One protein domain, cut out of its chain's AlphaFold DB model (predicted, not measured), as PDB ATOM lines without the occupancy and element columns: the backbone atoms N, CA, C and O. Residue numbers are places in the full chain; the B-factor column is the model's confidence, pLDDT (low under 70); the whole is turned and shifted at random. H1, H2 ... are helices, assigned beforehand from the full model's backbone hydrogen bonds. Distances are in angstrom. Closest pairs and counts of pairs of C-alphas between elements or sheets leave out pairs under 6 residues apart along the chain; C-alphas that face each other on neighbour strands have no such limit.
ATOM      1  N   GLU A   2     -17.132  42.037 -41.636       70.31
ATOM      2  CA  GLU A   2     -15.860  41.358 -41.844       70.31
ATOM      3  C   GLU A   2     -15.835  40.539 -43.148       70.31
ATOM      4  O   GLU A   2     -14.884  40.639 -43.914       70.31
ATOM      5  N   GLU A   3     -16.921  39.844 -43.505       72.38
ATOM      6  CA  GLU A   3     -17.029  39.150 -44.807       72.38
ATOM      7  C   GLU A   3     -16.927  40.105 -46.015       72.38
ATOM      8  O   GLU A   3     -16.444  39.729 -47.082       72.38
ATOM      9  N   LYS A   4     -17.339  41.377 -45.865       76.50
ATOM     10  CA  LYS A   4     -17.155  42.388 -46.923       76.50
ATOM     11  C   LYS A   4     -15.689  42.800 -47.046       76.50
ATOM     12  O   LYS A   4     -15.238  43.072 -48.153       76.50
ATOM     13  N   ILE A   5     -14.945  42.820 -45.935       77.94
ATOM     14  CA  ILE A   5     -13.495  43.065 -45.939       77.94
ATOM     15  C   ILE A   5     -12.798  41.952 -46.721       77.94
ATOM     16  O   ILE A   5     -12.005  42.250 -47.609       77.94
ATOM     17  N   PHE A   6     -13.158  40.696 -46.458       79.12
ATOM     18  CA  PHE A   6     -12.664  39.540 -47.205       79.12
ATOM     19  C   PHE A   6     -12.945  39.651 -48.710       79.12
ATOM     20  O   PHE A   6     -12.011  39.617 -49.508       79.12
ATOM     21  N   ASN A   7     -14.210  39.847 -49.102       78.12
ATOM     22  CA  ASN A   7     -14.588  39.910 -50.518       78.12
ATOM     23  C   ASN A   7     -13.863  41.046 -51.246       78.12
ATOM     24  O   ASN A   7     -13.409  40.873 -52.376       78.12
ATOM     25  N   ASN A   8     -13.685  42.188 -50.583       81.06
ATOM     26  CA  ASN A   8     -12.870  43.265 -51.123       81.06
ATOM     27  C   ASN A   8     -11.410  42.809 -51.281       81.06
ATOM     28  O   ASN A   8     -10.844  42.871 -52.365       81.06
ATOM     29  N   LEU A   9     -10.772  42.282 -50.240       83.81
ATOM     30  CA  LEU A   9      -9.376  41.853 -50.352       83.81
ATOM     31  C   LEU A   9      -9.151  40.795 -51.446       83.81
ATOM     32  O   LEU A   9      -8.088  40.799 -52.067       83.81
ATOM     33  N   LEU A  10     -10.149  39.948 -51.714       84.12
ATOM     34  CA  LEU A  10     -10.099  38.934 -52.761       84.12
ATOM     35  C   LEU A  10     -10.270  39.507 -54.178       84.12
ATOM     36  O   LEU A  10      -9.508  39.147 -55.073       84.12
ATOM     37  N   HIS A  11     -11.264  40.373 -54.407       79.38
ATOM     38  CA  HIS A  11     -11.724  40.689 -55.767       79.38
ATOM     39  C   HIS A  11     -11.050  41.874 -56.456       79.38
ATOM     40  O   HIS A  11     -11.161  41.995 -57.675       79.38
ATOM     41  N   GLY A  12     -10.309  42.726 -55.752       70.00
ATOM     42  CA  GLY A  12      -9.711  43.881 -56.430       70.00
ATOM     43  C   GLY A  12     -10.659  45.088 -56.572       70.00
ATOM     44  O   GLY A  12     -11.859  45.022 -56.318       70.00
ATOM     45  N   TYR A  13     -10.055  46.223 -56.921       56.62
ATOM     46  CA  TYR A  13     -10.652  47.561 -57.023       56.62
ATOM     47  C   TYR A  13     -11.799  47.626 -58.065       56.62
ATOM     48  O   TYR A  13     -11.726  46.869 -59.035       56.62
ATOM     49  N   PRO A  14     -12.789  48.552 -57.968       52.69
ATOM     50  CA  PRO A  14     -12.961  49.652 -57.004       52.69
ATOM     51  C   PRO A  14     -13.510  49.207 -55.650       52.69
ATOM     52  O   PRO A  14     -14.514  48.506 -55.564       52.69
ATOM     53  N   PHE A  15     -12.837  49.636 -54.581       64.56
ATOM     54  CA  PHE A  15     -13.083  49.162 -53.224       64.56
ATOM     55  C   PHE A  15     -13.809  50.175 -52.356       64.56
ATOM     56  O   PHE A  15     -13.380  51.316 -52.219       64.56
ATOM     57  N   TYR A  16     -14.833  49.708 -51.648       65.38
ATOM     58  CA  TYR A  16     -15.331  50.382 -50.456       65.38
ATOM     59  C   TYR A  16     -14.952  49.552 -49.234       65.38
ATOM     60  O   TYR A  16     -15.601  48.544 -48.940       65.38
ATOM     61  N   PHE A  17     -13.882  49.939 -48.534       70.75
ATOM     62  CA  PHE A  17     -13.491  49.272 -47.293       70.75
ATOM     63  C   PHE A  17     -14.469  49.688 -46.181       70.75
ATOM     64  O   PHE A  17     -14.541  50.879 -45.867       70.75
ATOM     65  N   PRO A  18     -15.267  48.764 -45.612       70.94
ATOM     66  CA  PRO A  18     -16.249  49.129 -44.601       70.94
ATOM     67  C   PRO A  18     -15.555  49.671 -43.349       70.94
ATOM     68  O   PRO A  18     -14.433  49.282 -43.023       70.94
ATOM     69  N   PHE A  19     -16.243  50.560 -42.635       68.75
ATOM     70  CA  PHE A  19     -15.748  51.071 -41.362       68.75
ATOM     71  C   PHE A  19     -15.579  49.926 -40.361       68.75
ATOM     72  O   PHE A  19     -16.480  49.114 -40.191       68.75
ATOM     73  N   TRP A  20     -14.441  49.884 -39.680       72.31
ATOM     74  CA  TRP A  20     -14.042  48.799 -38.792       72.31
ATOM     75  C   TRP A  20     -13.455  49.386 -37.503       72.31
ATOM     76  O   TRP A  20     -12.790  50.423 -37.547       72.31
ATOM     77  N   ARG A  21     -13.774  48.779 -36.352       71.50
ATOM     78  CA  ARG A  21     -13.541  49.390 -35.032       71.50
ATOM     79  C   ARG A  21     -12.326  48.856 -34.276       71.50
ATOM     80  O   ARG A  21     -11.698  49.652 -33.586       71.50
ATOM     81  N   GLU A  22     -12.000  47.571 -34.381       83.62
ATOM     82  CA  GLU A  22     -10.951  46.938 -33.552       83.62
ATOM     83  C   GLU A  22      -9.774  46.449 -34.419       83.62
ATOM     84  O   GLU A  22      -9.581  47.001 -35.489       83.62
ATOM     85  N   PRO A  23      -8.876  45.556 -33.990       88.62
ATOM     86  CA  PRO A  23      -7.957  44.843 -34.901       88.62
ATOM     87  C   PRO A  23      -8.453  43.430 -35.253       88.62
ATOM     88  O   PRO A  23      -8.814  42.665 -34.368       88.62
ATOM     89  N   LEU A  24      -8.515  43.065 -36.539       89.00
ATOM     90  CA  LEU A  24      -8.978  41.728 -36.950       89.00
ATOM     91  C   LEU A  24      -7.933  40.655 -36.631       89.00
ATOM     92  O   LEU A  24      -8.273  39.504 -36.392       89.00
ATOM     93  N   ASP A  25      -6.659  41.034 -36.608       91.12
ATOM     94  CA  ASP A  25      -5.541  40.153 -36.279       91.12
ATOM     95  C   ASP A  25      -5.088  40.276 -34.819       91.12
ATOM     96  O   ASP A  25      -3.919  40.056 -34.498       91.12
ATOM     97  N   GLU A  26      -5.999  40.640 -33.913       87.94
ATOM     98  CA  GLU A  26      -5.688  40.718 -32.483       87.94
ATOM     99  C   GLU A  26      -5.315  39.346 -31.901       87.94
ATOM    100  O   GLU A  26      -4.414  39.248 -31.071       87.94
ATOM    101  N   GLN A  27      -5.977  38.283 -32.368       85.44
ATOM    102  CA  GLN A  27      -5.777  36.917 -31.871       85.44
ATOM    103  C   GLN A  27      -4.723  36.122 -32.652       85.44
ATOM    104  O   GLN A  27      -4.167  35.164 -32.119       85.44
ATOM    105  N   CYS A  28      -4.500  36.459 -33.924       89.69
ATOM    106  CA  CYS A  28      -3.593  35.738 -34.813       89.69
ATOM    107  C   CYS A  28      -3.234  36.619 -36.011       89.69
ATOM    108  O   CYS A  28      -4.117  37.252 -36.588       89.69
ATOM    109  N   THR A  29      -1.964  36.643 -36.399       91.50
ATOM    110  CA  THR A  29      -1.486  37.347 -37.598       91.50
ATOM    111  C   THR A  29      -1.762  36.551 -38.874       91.50
ATOM    112  O   THR A  29      -1.982  35.340 -38.847       91.50
ATOM    113  N   PHE A  30      -1.709  37.211 -40.035       88.75
ATOM    114  CA  PHE A  30      -1.835  36.524 -41.326       88.75
ATOM    115  C   PHE A  30      -0.776  35.437 -41.545       88.75
ATOM    116  O   PHE A  30      -1.084  34.377 -42.082       88.75
ATOM    117  N   THR A  31       0.470  35.701 -41.157       89.00
ATOM    118  CA  THR A  31       1.601  34.771 -41.282       89.00
ATOM    119  C   THR A  31       1.393  33.532 -40.419       89.00
ATOM    120  O   THR A  31       1.536  32.417 -40.919       89.00
ATOM    121  N   GLU A  32       0.978  33.706 -39.162       91.12
ATOM    122  CA  GLU A  32       0.613  32.597 -38.272       91.12
ATOM    123  C   GLU A  32      -0.582  31.804 -38.813       91.12
ATOM    124  O   GLU A  32      -0.551  30.573 -38.842       91.12
ATOM    125  N   ALA A  33      -1.624  32.497 -39.279       89.56
ATOM    126  CA  ALA A  33      -2.838  31.870 -39.787       89.56
ATOM    127  C   ALA A  33      -2.574  31.037 -41.055       89.56
ATOM    128  O   ALA A  33      -3.129  29.946 -41.197       89.56
ATOM    129  N   LEU A  34      -1.693  31.503 -41.945       88.12
ATOM    130  CA  LEU A  34      -1.251  30.753 -43.126       88.12
ATOM    131  C   LEU A  34      -0.374  29.558 -42.752       88.12
ATOM    132  O   LEU A  34      -0.630  28.446 -43.213       88.12
ATOM    133  N   ALA A  35       0.622  29.757 -41.883       88.31
ATOM    134  CA  ALA A  35       1.520  28.689 -41.448       88.31
ATOM    135  C   ALA A  35       0.764  27.551 -40.741       88.31
ATOM    136  O   ALA A  35       1.074  26.377 -40.936       88.31
ATOM    137  N   ALA A  36      -0.267  27.893 -39.964       87.31
ATOM    138  CA  ALA A  36      -1.132  26.938 -39.282       87.31
ATOM    139  C   ALA A  36      -2.238  26.342 -40.174       87.31
ATOM    140  O   ALA A  36      -3.039  25.553 -39.672       87.31
ATOM    141  N   LYS A  37      -2.326  26.739 -41.456       84.94
ATOM    142  CA  LYS A  37      -3.439  26.409 -42.367       84.94
ATOM    143  C   LYS A  37      -4.813  26.672 -41.741       84.94
ATOM    144  O   LYS A  37      -5.749  25.889 -41.874       84.94
ATOM    145  N   ASN A  38      -4.917  27.772 -41.001       85.25
ATOM    146  CA  ASN A  38      -6.075  28.098 -40.180       85.25
ATOM    147  C   ASN A  38      -6.451  29.579 -40.292       85.25
ATOM    148  O   ASN A  38      -6.658  30.277 -39.298       85.25
ATOM    149  N   LEU A  39      -6.561  30.053 -41.536       85.00
ATOM    150  CA  LEU A  39      -7.068  31.387 -41.876       85.00
ATOM    151  C   LEU A  39      -8.458  31.668 -41.304       85.00
ATOM    152  O   LEU A  39      -8.776  32.818 -41.037       85.00
ATOM    153  N   GLN A  40      -9.248  30.629 -41.039       82.88
ATOM    154  CA  GLN A  40     -10.585  30.720 -40.448       82.88
ATOM    155  C   GLN A  40     -10.588  31.337 -39.039       82.88
ATOM    156  O   GLN A  40     -11.637  31.778 -38.574       82.88
ATOM    157  N   LYS A  41      -9.429  31.399 -38.366       84.12
ATOM    158  CA  LYS A  41      -9.259  32.121 -37.095       84.12
ATOM    159  C   LYS A  41      -9.302  33.640 -37.248       84.12
ATOM    160  O   LYS A  41      -9.562  34.325 -36.264       84.12
ATOM    161  N   LEU A  42      -9.053  34.169 -38.446       85.44
ATOM    162  CA  LEU A  42      -9.221  35.590 -38.718       85.44
ATOM    163  C   LEU A  42     -10.718  35.906 -38.890       85.44
ATOM    164  O   LEU A  42     -11.401  35.249 -39.684       85.44
ATOM    165  N   PRO A  43     -11.258  36.924 -38.199       84.00
ATOM    166  CA  PRO A  43     -12.647  37.320 -38.375       84.00
ATOM    167  C   PRO A  43     -12.928  37.724 -39.831       84.00
ATOM    168  O   PRO A  43     -12.225  38.551 -40.410       84.00
ATOM    169  N   GLY A  44     -13.970  37.136 -40.425       80.38
ATOM    170  CA  GLY A  44     -14.352  37.356 -41.827       80.38
ATOM    171  C   GLY A  44     -13.742  36.365 -42.823       80.38
ATOM    172  O   GLY A  44     -14.089  36.425 -43.999       80.38
ATOM    173  N   PHE A  45     -12.872  35.453 -42.374       85.50
ATOM    174  CA  PHE A  45     -12.193  34.448 -43.206       85.50
ATOM    175  C   PHE A  45     -12.736  33.023 -42.996       85.50
ATOM    176  O   PHE A  45     -12.114  32.053 -43.423       85.50
ATOM    177  N   GLN A  46     -13.903  32.869 -42.361       84.69
ATOM    178  CA  GLN A  46     -14.459  31.565 -41.966       84.69
ATOM    179  C   GLN A  46     -14.697  30.611 -43.148       84.69
ATOM    180  O   GLN A  46     -14.614  29.398 -42.985       84.69
ATOM    181  N   TYR A  47     -14.954  31.156 -44.340       81.44
ATOM    182  CA  TYR A  47     -15.196  30.389 -45.568       81.44
ATOM    183  C   TYR A  47     -14.050  30.501 -46.584       81.44
ATOM    184  O   TYR A  47     -14.217  30.141 -47.747       81.44
ATOM    185  N   CYS A  48     -12.895  31.025 -46.168       83.12
ATOM    186  CA  CYS A  48     -11.749  31.224 -47.045       83.12
ATOM    187  C   CYS A  48     -11.075  29.883 -47.370       83.12
ATOM    188  O   CYS A  48     -10.680  29.143 -46.465       83.12
ATOM    189  N   THR A  49     -10.923  29.581 -48.662       86.94
ATOM    190  CA  THR A  49     -10.081  28.461 -49.110       86.94
ATOM    191  C   THR A  49      -8.597  28.815 -48.977       86.94
ATOM    192  O   THR A  49      -8.236  29.993 -48.979       86.94
ATOM    193  N   GLU A  50      -7.711  27.812 -48.905       84.00
ATOM    194  CA  GLU A  50      -6.255  28.049 -48.841       84.00
ATOM    195  C   GLU A  50      -5.767  28.928 -50.013       84.00
ATOM    196  O   GLU A  50      -5.006  29.875 -49.816       84.00
ATOM    197  N   GLU A  51      -6.279  28.685 -51.223       87.44
ATOM    198  CA  GLU A  51      -5.938  29.444 -52.434       87.44
ATOM    199  C   GLU A  51      -6.368  30.915 -52.353       87.44
ATOM    200  O   GLU A  51      -5.595  31.818 -52.680       87.44
ATOM    201  N   GLN A  52      -7.594  31.176 -51.885       88.19
ATOM    202  CA  GLN A  52      -8.086  32.539 -51.666       88.19
ATOM    203  C   GLN A  52      -7.263  33.250 -50.588       88.19
ATOM    204  O   GLN A  52      -6.960  34.437 -50.718       88.19
ATOM    205  N   GLY A  53      -6.859  32.511 -49.557       88.25
ATOM    206  CA  GLY A  53      -6.005  32.984 -48.479       88.25
ATOM    207  C   GLY A  53      -4.670  33.528 -48.967       88.25
ATOM    208  O   GLY A  53      -4.288  34.645 -48.618       88.25
ATOM    209  N   GLU A  54      -3.993  32.775 -49.831       88.88
ATOM    210  CA  GLU A  54      -2.729  33.177 -50.457       88.88
ATOM    211  C   GLU A  54      -2.873  34.437 -51.323       88.88
ATOM    212  O   GLU A  54      -2.026  35.339 -51.287       88.88
ATOM    213  N   VAL A  55      -3.961  34.539 -52.094       90.25
ATOM    214  CA  VAL A  55      -4.256  35.733 -52.905       90.25
ATOM    215  C   VAL A  55      -4.455  36.956 -52.011       90.25
ATOM    216  O   VAL A  55      -3.848  38.007 -52.248       90.25
ATOM    217  N   ILE A  56      -5.252  36.814 -50.950       90.12
ATOM    218  CA  ILE A  56      -5.520  37.898 -50.002       90.12
ATOM    219  C   ILE A  56      -4.242  38.311 -49.284       90.12
ATOM    220  O   ILE A  56      -3.959  39.503 -49.186       90.12
ATOM    221  N   TYR A  57      -3.428  37.357 -48.846       91.12
ATOM    222  CA  TYR A  57      -2.163  37.648 -48.188       91.12
ATOM    223  C   TYR A  57      -1.228  38.483 -49.066       91.12
ATOM    224  O   TYR A  57      -0.700  39.509 -48.625       91.12
ATOM    225  N   LYS A  58      -1.080  38.111 -50.343       91.94
ATOM    226  CA  LYS A  58      -0.302  38.895 -51.315       91.94
ATOM    227  C   LYS A  58      -0.869  40.305 -51.482       91.94
ATOM    228  O   LYS A  58      -0.101  41.269 -51.535       91.94
ATOM    229  N   ARG A  59      -2.198  40.451 -51.516       91.44
ATOM    230  CA  ARG A  59      -2.863  41.759 -51.616       91.44
ATOM    231  C   ARG A  59      -2.638  42.624 -50.377       91.44
ATOM    232  O   ARG A  59      -2.328  43.805 -50.515       91.44
ATOM    233  N   VAL A  60      -2.752  42.043 -49.186       92.31
ATOM    234  CA  VAL A  60      -2.504  42.725 -47.909       92.31
ATOM    235  C   VAL A  60      -1.054  43.205 -47.837       92.31
ATOM    236  O   VAL A  60      -0.824  44.378 -47.554       92.31
ATOM    237  N   LYS A  61      -0.079  42.361 -48.208       94.56
ATOM    238  CA  LYS A  61       1.339  42.760 -48.290       94.56
ATOM    239  C   LYS A  61       1.579  43.929 -49.240       94.56
ATOM    240  O   LYS A  61       2.338  44.836 -48.908       94.56
ATOM    241  N   HIS A  62       0.933  43.924 -50.405       93.31
ATOM    242  CA  HIS A  62       1.012  45.040 -51.350       93.31
ATOM    243  C   HIS A  62       0.488  46.342 -50.728       93.31
ATOM    244  O   HIS A  62       1.163  47.366 -50.772       93.31
ATOM    245  N   LEU A  63      -0.677  46.304 -50.077       92.56
ATOM    246  CA  LEU A  63      -1.261  47.482 -49.428       92.56
ATOM    247  C   LEU A  63      -0.423  47.971 -48.237       92.56
ATOM    248  O   LEU A  63      -0.295  49.175 -48.032       92.56
ATOM    249  N   PHE A  64       0.217  47.066 -47.498       95.31
ATOM    250  CA  PHE A  64       1.200  47.431 -46.479       95.31
ATOM    251  C   PHE A  64       2.393  48.185 -47.067       95.31
ATOM    252  O   PHE A  64       2.795  49.206 -46.510       95.31
ATOM    253  N   ALA A  65       2.923  47.737 -48.208       95.38
ATOM    254  CA  ALA A  65       4.007  48.430 -48.896       95.38
ATOM    255  C   ALA A  65       3.585  49.828 -49.381       95.38
ATOM    256  O   ALA A  65       4.333  50.784 -49.186       95.38
ATOM    257  N   VAL A  66       2.371  49.967 -49.931       93.88
ATOM    258  CA  VAL A  66       1.798  51.271 -50.315       93.88
ATOM    259  C   VAL A  66       1.737  52.218 -49.114       93.88
ATOM    260  O   VAL A  66       2.184  53.359 -49.208       93.88
ATOM    261  N   TYR A  67       1.234  51.749 -47.966       94.25
ATOM    262  CA  TYR A  67       1.166  52.583 -46.767       94.25
ATOM    263  C   TYR A  67       2.559  52.987 -46.266       94.25
ATOM    264  O   TYR A  67       2.799  54.153 -45.950       94.25
ATOM    265  N   ALA A  68       3.496  52.037 -46.223       94.19
ATOM    266  CA  ALA A  68       4.853  52.279 -45.742       94.19
ATOM    267  C   ALA A  68       5.672  53.205 -46.647       94.19
ATOM    268  O   ALA A  68       6.550  53.907 -46.146       94.19
ATOM    269  N   ALA A  69       5.370  53.254 -47.948       94.38
ATOM    270  CA  ALA A  69       5.965  54.225 -48.862       94.38
ATOM    271  C   ALA A  69       5.605  55.675 -48.488       94.38
ATOM    272  O   ALA A  69       6.326  56.603 -48.849       94.38
ATOM    273  N   GLY A  70       4.501  55.887 -47.761       90.88
ATOM    274  CA  GLY A  70       4.060  57.213 -47.330       90.88
ATOM    275  C   GLY A  70       3.537  58.103 -48.463       90.88
ATOM    276  O   GLY A  70       3.301  59.292 -48.232       90.88
ATOM    277  N   ASP A  71       3.342  57.549 -49.664       92.62
ATOM    278  CA  ASP A  71       2.819  58.269 -50.822       92.62
ATOM    279  C   ASP A  71       1.300  58.446 -50.718       92.62
ATOM    280  O   ASP A  71       0.504  57.576 -51.076       92.62
ATOM    281  N   ARG A  72       0.896  59.627 -50.248       90.81
ATOM    282  CA  ARG A  72      -0.515  60.005 -50.100       90.81
ATOM    283  C   ARG A  72      -1.229  60.255 -51.426       90.81
ATOM    284  O   ARG A  72      -2.449  60.382 -51.412       90.81
ATOM    285  N   SER A  73      -0.492  60.376 -52.531       92.69
ATOM    286  CA  SER A  73      -1.058  60.547 -53.873       92.69
ATOM    287  C   SER A  73      -1.370  59.215 -54.557       92.69
ATOM    288  O   SER A  73      -2.060  59.193 -55.577       92.69
ATOM    289  N   HIS A  74      -0.912  58.099 -53.979       91.56
ATOM    290  CA  HIS A  74      -1.187  56.773 -54.501       91.56
ATOM    291  C   HIS A  74      -2.697  56.503 -54.520       91.56
ATOM    292  O   HIS A  74      -3.389  56.680 -53.517       91.56
ATOM    293  N   VAL A  75      -3.205  55.987 -55.643       89.81
ATOM    294  CA  VAL A  75      -4.642  55.703 -55.849       89.81
ATOM    295  C   VAL A  75      -5.242  54.768 -54.792       89.81
ATOM    296  O   VAL A  75      -6.438  54.806 -54.551       89.81
ATOM    297  N   GLN A  76      -4.404  53.955 -54.142       88.88
ATOM    298  CA  GLN A  76      -4.807  53.010 -53.090       88.88
ATOM    299  C   GLN A  76      -4.455  53.471 -51.666       88.88
ATOM    300  O   GLN A  76      -4.367  52.651 -50.746       88.88
ATOM    301  N   TRP A  77      -4.125  54.752 -51.478       90.50
ATOM    302  CA  TRP A  77      -3.676  55.263 -50.185       90.50
ATOM    303  C   TRP A  77      -4.745  55.090 -49.103       90.50
ATOM    304  O   TRP A  77      -4.438  54.659 -47.987       90.50
ATOM    305  N   ASP A  78      -6.007  55.373 -49.419       88.31
ATOM    306  CA  ASP A  78      -7.095  55.251 -48.452       88.31
ATOM    307  C   ASP A  78      -7.319  53.801 -48.024       88.31
ATOM    308  O   ASP A  78      -7.399  53.519 -46.827       88.31
ATOM    309  N   GLU A  79      -7.300  52.867 -48.967       87.12
ATOM    310  CA  GLU A  79      -7.405  51.436 -48.703       87.12
ATOM    311  C   GLU A  79      -6.218  50.935 -47.891       87.12
ATOM    312  O   GLU A  79      -6.399  50.182 -46.936       87.12
ATOM    313  N   SER A  80      -5.005  51.390 -48.217       90.75
ATOM    314  CA  SER A  80      -3.802  51.006 -47.483       90.75
ATOM    315  C   SER A  80      -3.893  51.388 -46.002       90.75
ATOM    316  O   SER A  80      -3.616  50.561 -45.132       90.75
ATOM    317  N   LYS A  81      -4.402  52.591 -45.690       90.56
ATOM    318  CA  LYS A  81      -4.653  53.026 -44.307       90.56
ATOM    319  C   LYS A  81      -5.658  52.122 -43.602       90.56
ATOM    320  O   LYS A  81      -5.450  51.776 -42.440       90.56
ATOM    321  N   GLN A  82      -6.753  51.764 -44.272       89.00
ATOM    322  CA  GLN A  82      -7.785  50.922 -43.666       89.00
ATOM    323  C   GLN A  82      -7.270  49.502 -43.412       89.00
ATOM    324  O   GLN A  82      -7.512  48.947 -42.344       89.00
ATOM    325  N   VAL A  83      -6.480  48.947 -44.333       90.56
ATOM    326  CA  VAL A  83      -5.877  47.618 -44.177       90.56
ATOM    327  C   VAL A  83      -4.851  47.591 -43.048       90.56
ATOM    328  O   VAL A  83      -4.864  46.660 -42.248       90.56
ATOM    329  N   VAL A  84      -4.026  48.631 -42.891       92.81
ATOM    330  CA  VAL A  84      -3.093  48.731 -41.751       92.81
ATOM    331  C   VAL A  84      -3.826  48.834 -40.412       92.81
ATOM    332  O   VAL A  84      -3.334  48.333 -39.405       92.81
ATOM    333  N   ARG A  85      -5.014  49.446 -40.375       90.69
ATOM    334  CA  ARG A  85      -5.857  49.434 -39.170       90.69
ATOM    335  C   ARG A  85      -6.549  48.111 -38.913       90.69
ATOM    336  O   ARG A  85      -6.741  47.760 -37.756       90.69
ATOM    337  N   ALA A  86      -6.967  47.429 -39.972       89.88
ATOM    338  CA  ALA A  86      -7.610  46.136 -39.854       89.88
ATOM    339  C   ALA A  86      -6.624  45.067 -39.379       89.88
ATOM    340  O   ALA A  86      -7.007  44.214 -38.586       89.88
ATOM    341  N   PHE A  87      -5.364  45.158 -39.812       92.25
ATOM    342  CA  PHE A  87      -4.338  44.153 -39.544       92.25
ATOM    343  C   PHE A  87      -3.022  44.751 -39.001       92.25
ATOM    344  O   PHE A  87      -1.963  44.622 -39.632       92.25
ATOM    345  N   PRO A  88      -3.048  45.468 -37.862       93.88
ATOM    346  CA  PRO A  88      -1.871  46.132 -37.319       93.88
ATOM    347  C   PRO A  88      -0.784  45.157 -36.859       93.88
ATOM    348  O   PRO A  88       0.399  45.481 -36.985       93.88
ATOM    349  N   ASN A  89      -1.136  43.976 -36.342       94.50
ATOM    350  CA  ASN A  89      -0.135  43.020 -35.862       94.50
ATOM    351  C   ASN A  89       0.631  42.386 -37.027       94.50
ATOM    352  O   ASN A  89       1.861  42.324 -36.996       94.50
ATOM    353  N   SER A  90      -0.088  42.030 -38.090       94.88
ATOM    354  CA  SER A  90       0.454  41.521 -39.348       94.88
ATOM    355  C   SER A  90       1.314  42.579 -40.034       94.88
ATOM    356  O   SER A  90       2.396  42.268 -40.524       94.88
ATOM    357  N   TYR A  91       0.879  43.847 -40.034       95.94
ATOM    358  CA  TYR A  91       1.685  44.955 -40.557       95.94
ATOM    359  C   TYR A  91       2.999  45.103 -39.787       95.94
ATOM    360  O   TYR A  91       4.067  45.180 -40.393       95.94
ATOM    361  N   ARG A  92       2.934  45.101 -38.450       94.81
ATOM    362  CA  ARG A  92       4.117  45.197 -37.588       94.81
ATOM    363  C   ARG A  92       5.121  44.091 -37.888       94.81
ATOM    364  O   ARG A  92       6.306  44.381 -38.018       94.81
ATOM    365  N   GLU A  93       4.651  42.851 -37.992       94.12
ATOM    366  CA  GLU A  93       5.494  41.687 -38.260       94.12
ATOM    367  C   GLU A  93       6.116  41.743 -39.658       94.12
ATOM    368  O   GLU A  93       7.337  41.690 -39.791       94.12
ATOM    369  N   ILE A  94       5.295  41.928 -40.694       94.12
ATOM    370  CA  ILE A  94       5.746  41.924 -42.092       94.12
ATOM    371  C   ILE A  94       6.727  43.064 -42.372       94.12
ATOM    372  O   ILE A  94       7.663  42.887 -43.151       94.12
ATOM    373  N   MET A  95       6.536  44.219 -41.729       93.94
ATOM    374  CA  MET A  95       7.400  45.388 -41.902       93.94
ATOM    375  C   MET A  95       8.555  45.452 -40.894       93.94
ATOM    376  O   MET A  95       9.326  46.412 -40.923       93.94
ATOM    377  N   GLY A  96       8.688  44.473 -39.993       92.75
ATOM    378  CA  GLY A  96       9.761  44.435 -38.993       92.75
ATOM    379  C   GLY A  96       9.751  45.628 -38.029       92.75
ATOM    380  O   GLY A  96      10.805  46.118 -37.619       92.75
ATOM    381  N   LEU A  97       8.568  46.148 -37.688       92.19
ATOM    382  CA  LEU A  97       8.440  47.346 -36.862       92.19
ATOM    383  C   LEU A  97       8.680  47.034 -35.385       92.19
ATOM    384  O   LEU A  97       7.920  46.317 -34.739       92.19
ATOM    385  N   THR A  98       9.696  47.679 -34.821       89.38
ATOM    386  CA  THR A  98      10.026  47.612 -33.388       89.38
ATOM    387  C   THR A  98       9.409  48.751 -32.577       89.38
ATOM    388  O   THR A  98       9.381  48.709 -31.348       89.38
ATOM    389  N   LYS A  99       8.902  49.791 -33.251       88.25
ATOM    390  CA  LYS A  99       8.319  50.970 -32.600       88.25
ATOM    391  C   LYS A  99       6.914  50.673 -32.046       88.25
ATOM    392  O   LYS A  99       6.182  49.880 -32.646       88.25
ATOM    393  N   PRO A 100       6.480  51.356 -30.967       88.44
ATOM    394  CA  PRO A 100       5.138  51.185 -30.408       88.44
ATOM    395  C   PRO A 100       4.040  51.458 -31.441       88.44
ATOM    396  O   PRO A 100       4.154  52.417 -32.206       88.44
ATOM    397  N   GLN A 101       2.946  50.691 -31.405       86.00
ATOM    398  CA  GLN A 101       1.842  50.785 -32.374       86.00
ATOM    399  C   GLN A 101       1.325  52.217 -32.567       86.00
ATOM    400  O   GLN A 101       1.141  52.672 -33.692       86.00
ATOM    401  N   ARG A 102       1.200  52.985 -31.478       85.62
ATOM    402  CA  ARG A 102       0.751  54.390 -31.510       85.62
ATOM    403  C   ARG A 102       1.590  55.313 -32.409       85.62
ATOM    404  O   ARG A 102       1.105  56.374 -32.783       85.62
ATOM    405  N   SER A 103       2.835  54.948 -32.717       86.75
ATOM    406  CA  SER A 103       3.754  55.776 -33.513       86.75
ATOM    407  C   SER A 103       3.574  55.643 -35.028       86.75
ATOM    408  O   SER A 103       3.977  56.545 -35.757       86.75
ATOM    409  N   TRP A 104       2.968  54.552 -35.500       88.50
ATOM    410  CA  TRP A 104       2.827  54.241 -36.928       88.50
ATOM    411  C   TRP A 104       1.404  53.846 -37.333       88.50
ATOM    412  O   TRP A 104       1.115  53.788 -38.523       88.50
TER     413      TRP A 104
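Overview. This is residues 2 to 104 of the 109 residues of an uncharacterized protein of Cryomorphaceae bacterium (UniProt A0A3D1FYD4). One long helix, H3, runs along one side of a compact body, and four shorter helices gather on the side it faces: H1 crosses its first half, H4 crosses its second half, and the short H2 and H5 stand close by. Two long links, residues 12 to 29 and 36 to 49, run round the outside of the helices. The printed part has 103 residues, with five named helices in the order H1, H2, H3, H4, H5 and no named strand; the class is all helix, with 53 residues in named helices. The whole is compact, with a radius of gyration of the C-alphas of 12.8 A, and rounded, spanning 34 by 32 by 23 A.

Along the chain. The longest helix, H3, covers residues 50 to 69 and measures 28.9 A from C-alpha 50 at (-6.255, 28.049, -48.841) to C-alpha 69 at (5.965, 54.225, -48.862). H1 covers residues 2 to 11 and measures 14.5 A, beginning with C-alpha 2 at (-15.860, 41.358, -41.844). H4, residues 77 to 86, measures 14.3 A. H2 is residues 30 to 35, 8.5 A long, and H5 is residues 88 to 94, 9.9 A long, ending with C-alpha 94 at (5.746, 41.924, -42.092).

Arrangement. H3 is the hub, the helix that touches most others, and the packing is mostly crossed. With residues 60 to 67 alone it touches H4, at a steep tilt of 62 degrees, opposite ways; the closest C-alphas, of Leu 63 and Ser 80, are 4.8 A apart. With residues 52 to 60 alone it touches H1, about perpendicular at 87 degrees, the closest C-alphas being those of Leu 10 and Ile 56, 5.4 A apart. H2 and H3 form a helical hairpin and only just touch, with 3 pairs of C-alphas within 8 A, the closest those of Phe 30 and Tyr 57 at 7.0 A; their tilt of 37 degrees is only just steep, and they run opposite ways. H5 is close to H3 but not clearly touching, with the C-alphas of Phe 64 and Tyr 91 closest at 6.4 A. H1 and H4 are near each other, while H1 and H5 are apart, as are H2 and H4. In H1, H2, H3, H4 and H5 every O i to N i+4 pair is within hydrogen-bond range.

Size, cuts and confidence. The two C-alphas farthest apart, those of Ala 36 and Ser 73, are 36.6 A from each other. The printed part has no cut. The links H1 to H2 and H2 to H3 are long, H3 to H4 is short, and H4 to H5 is tight. The mean pLDDT of the printed part is 86.3; residues 13 to 16 and residue 19 are under 70.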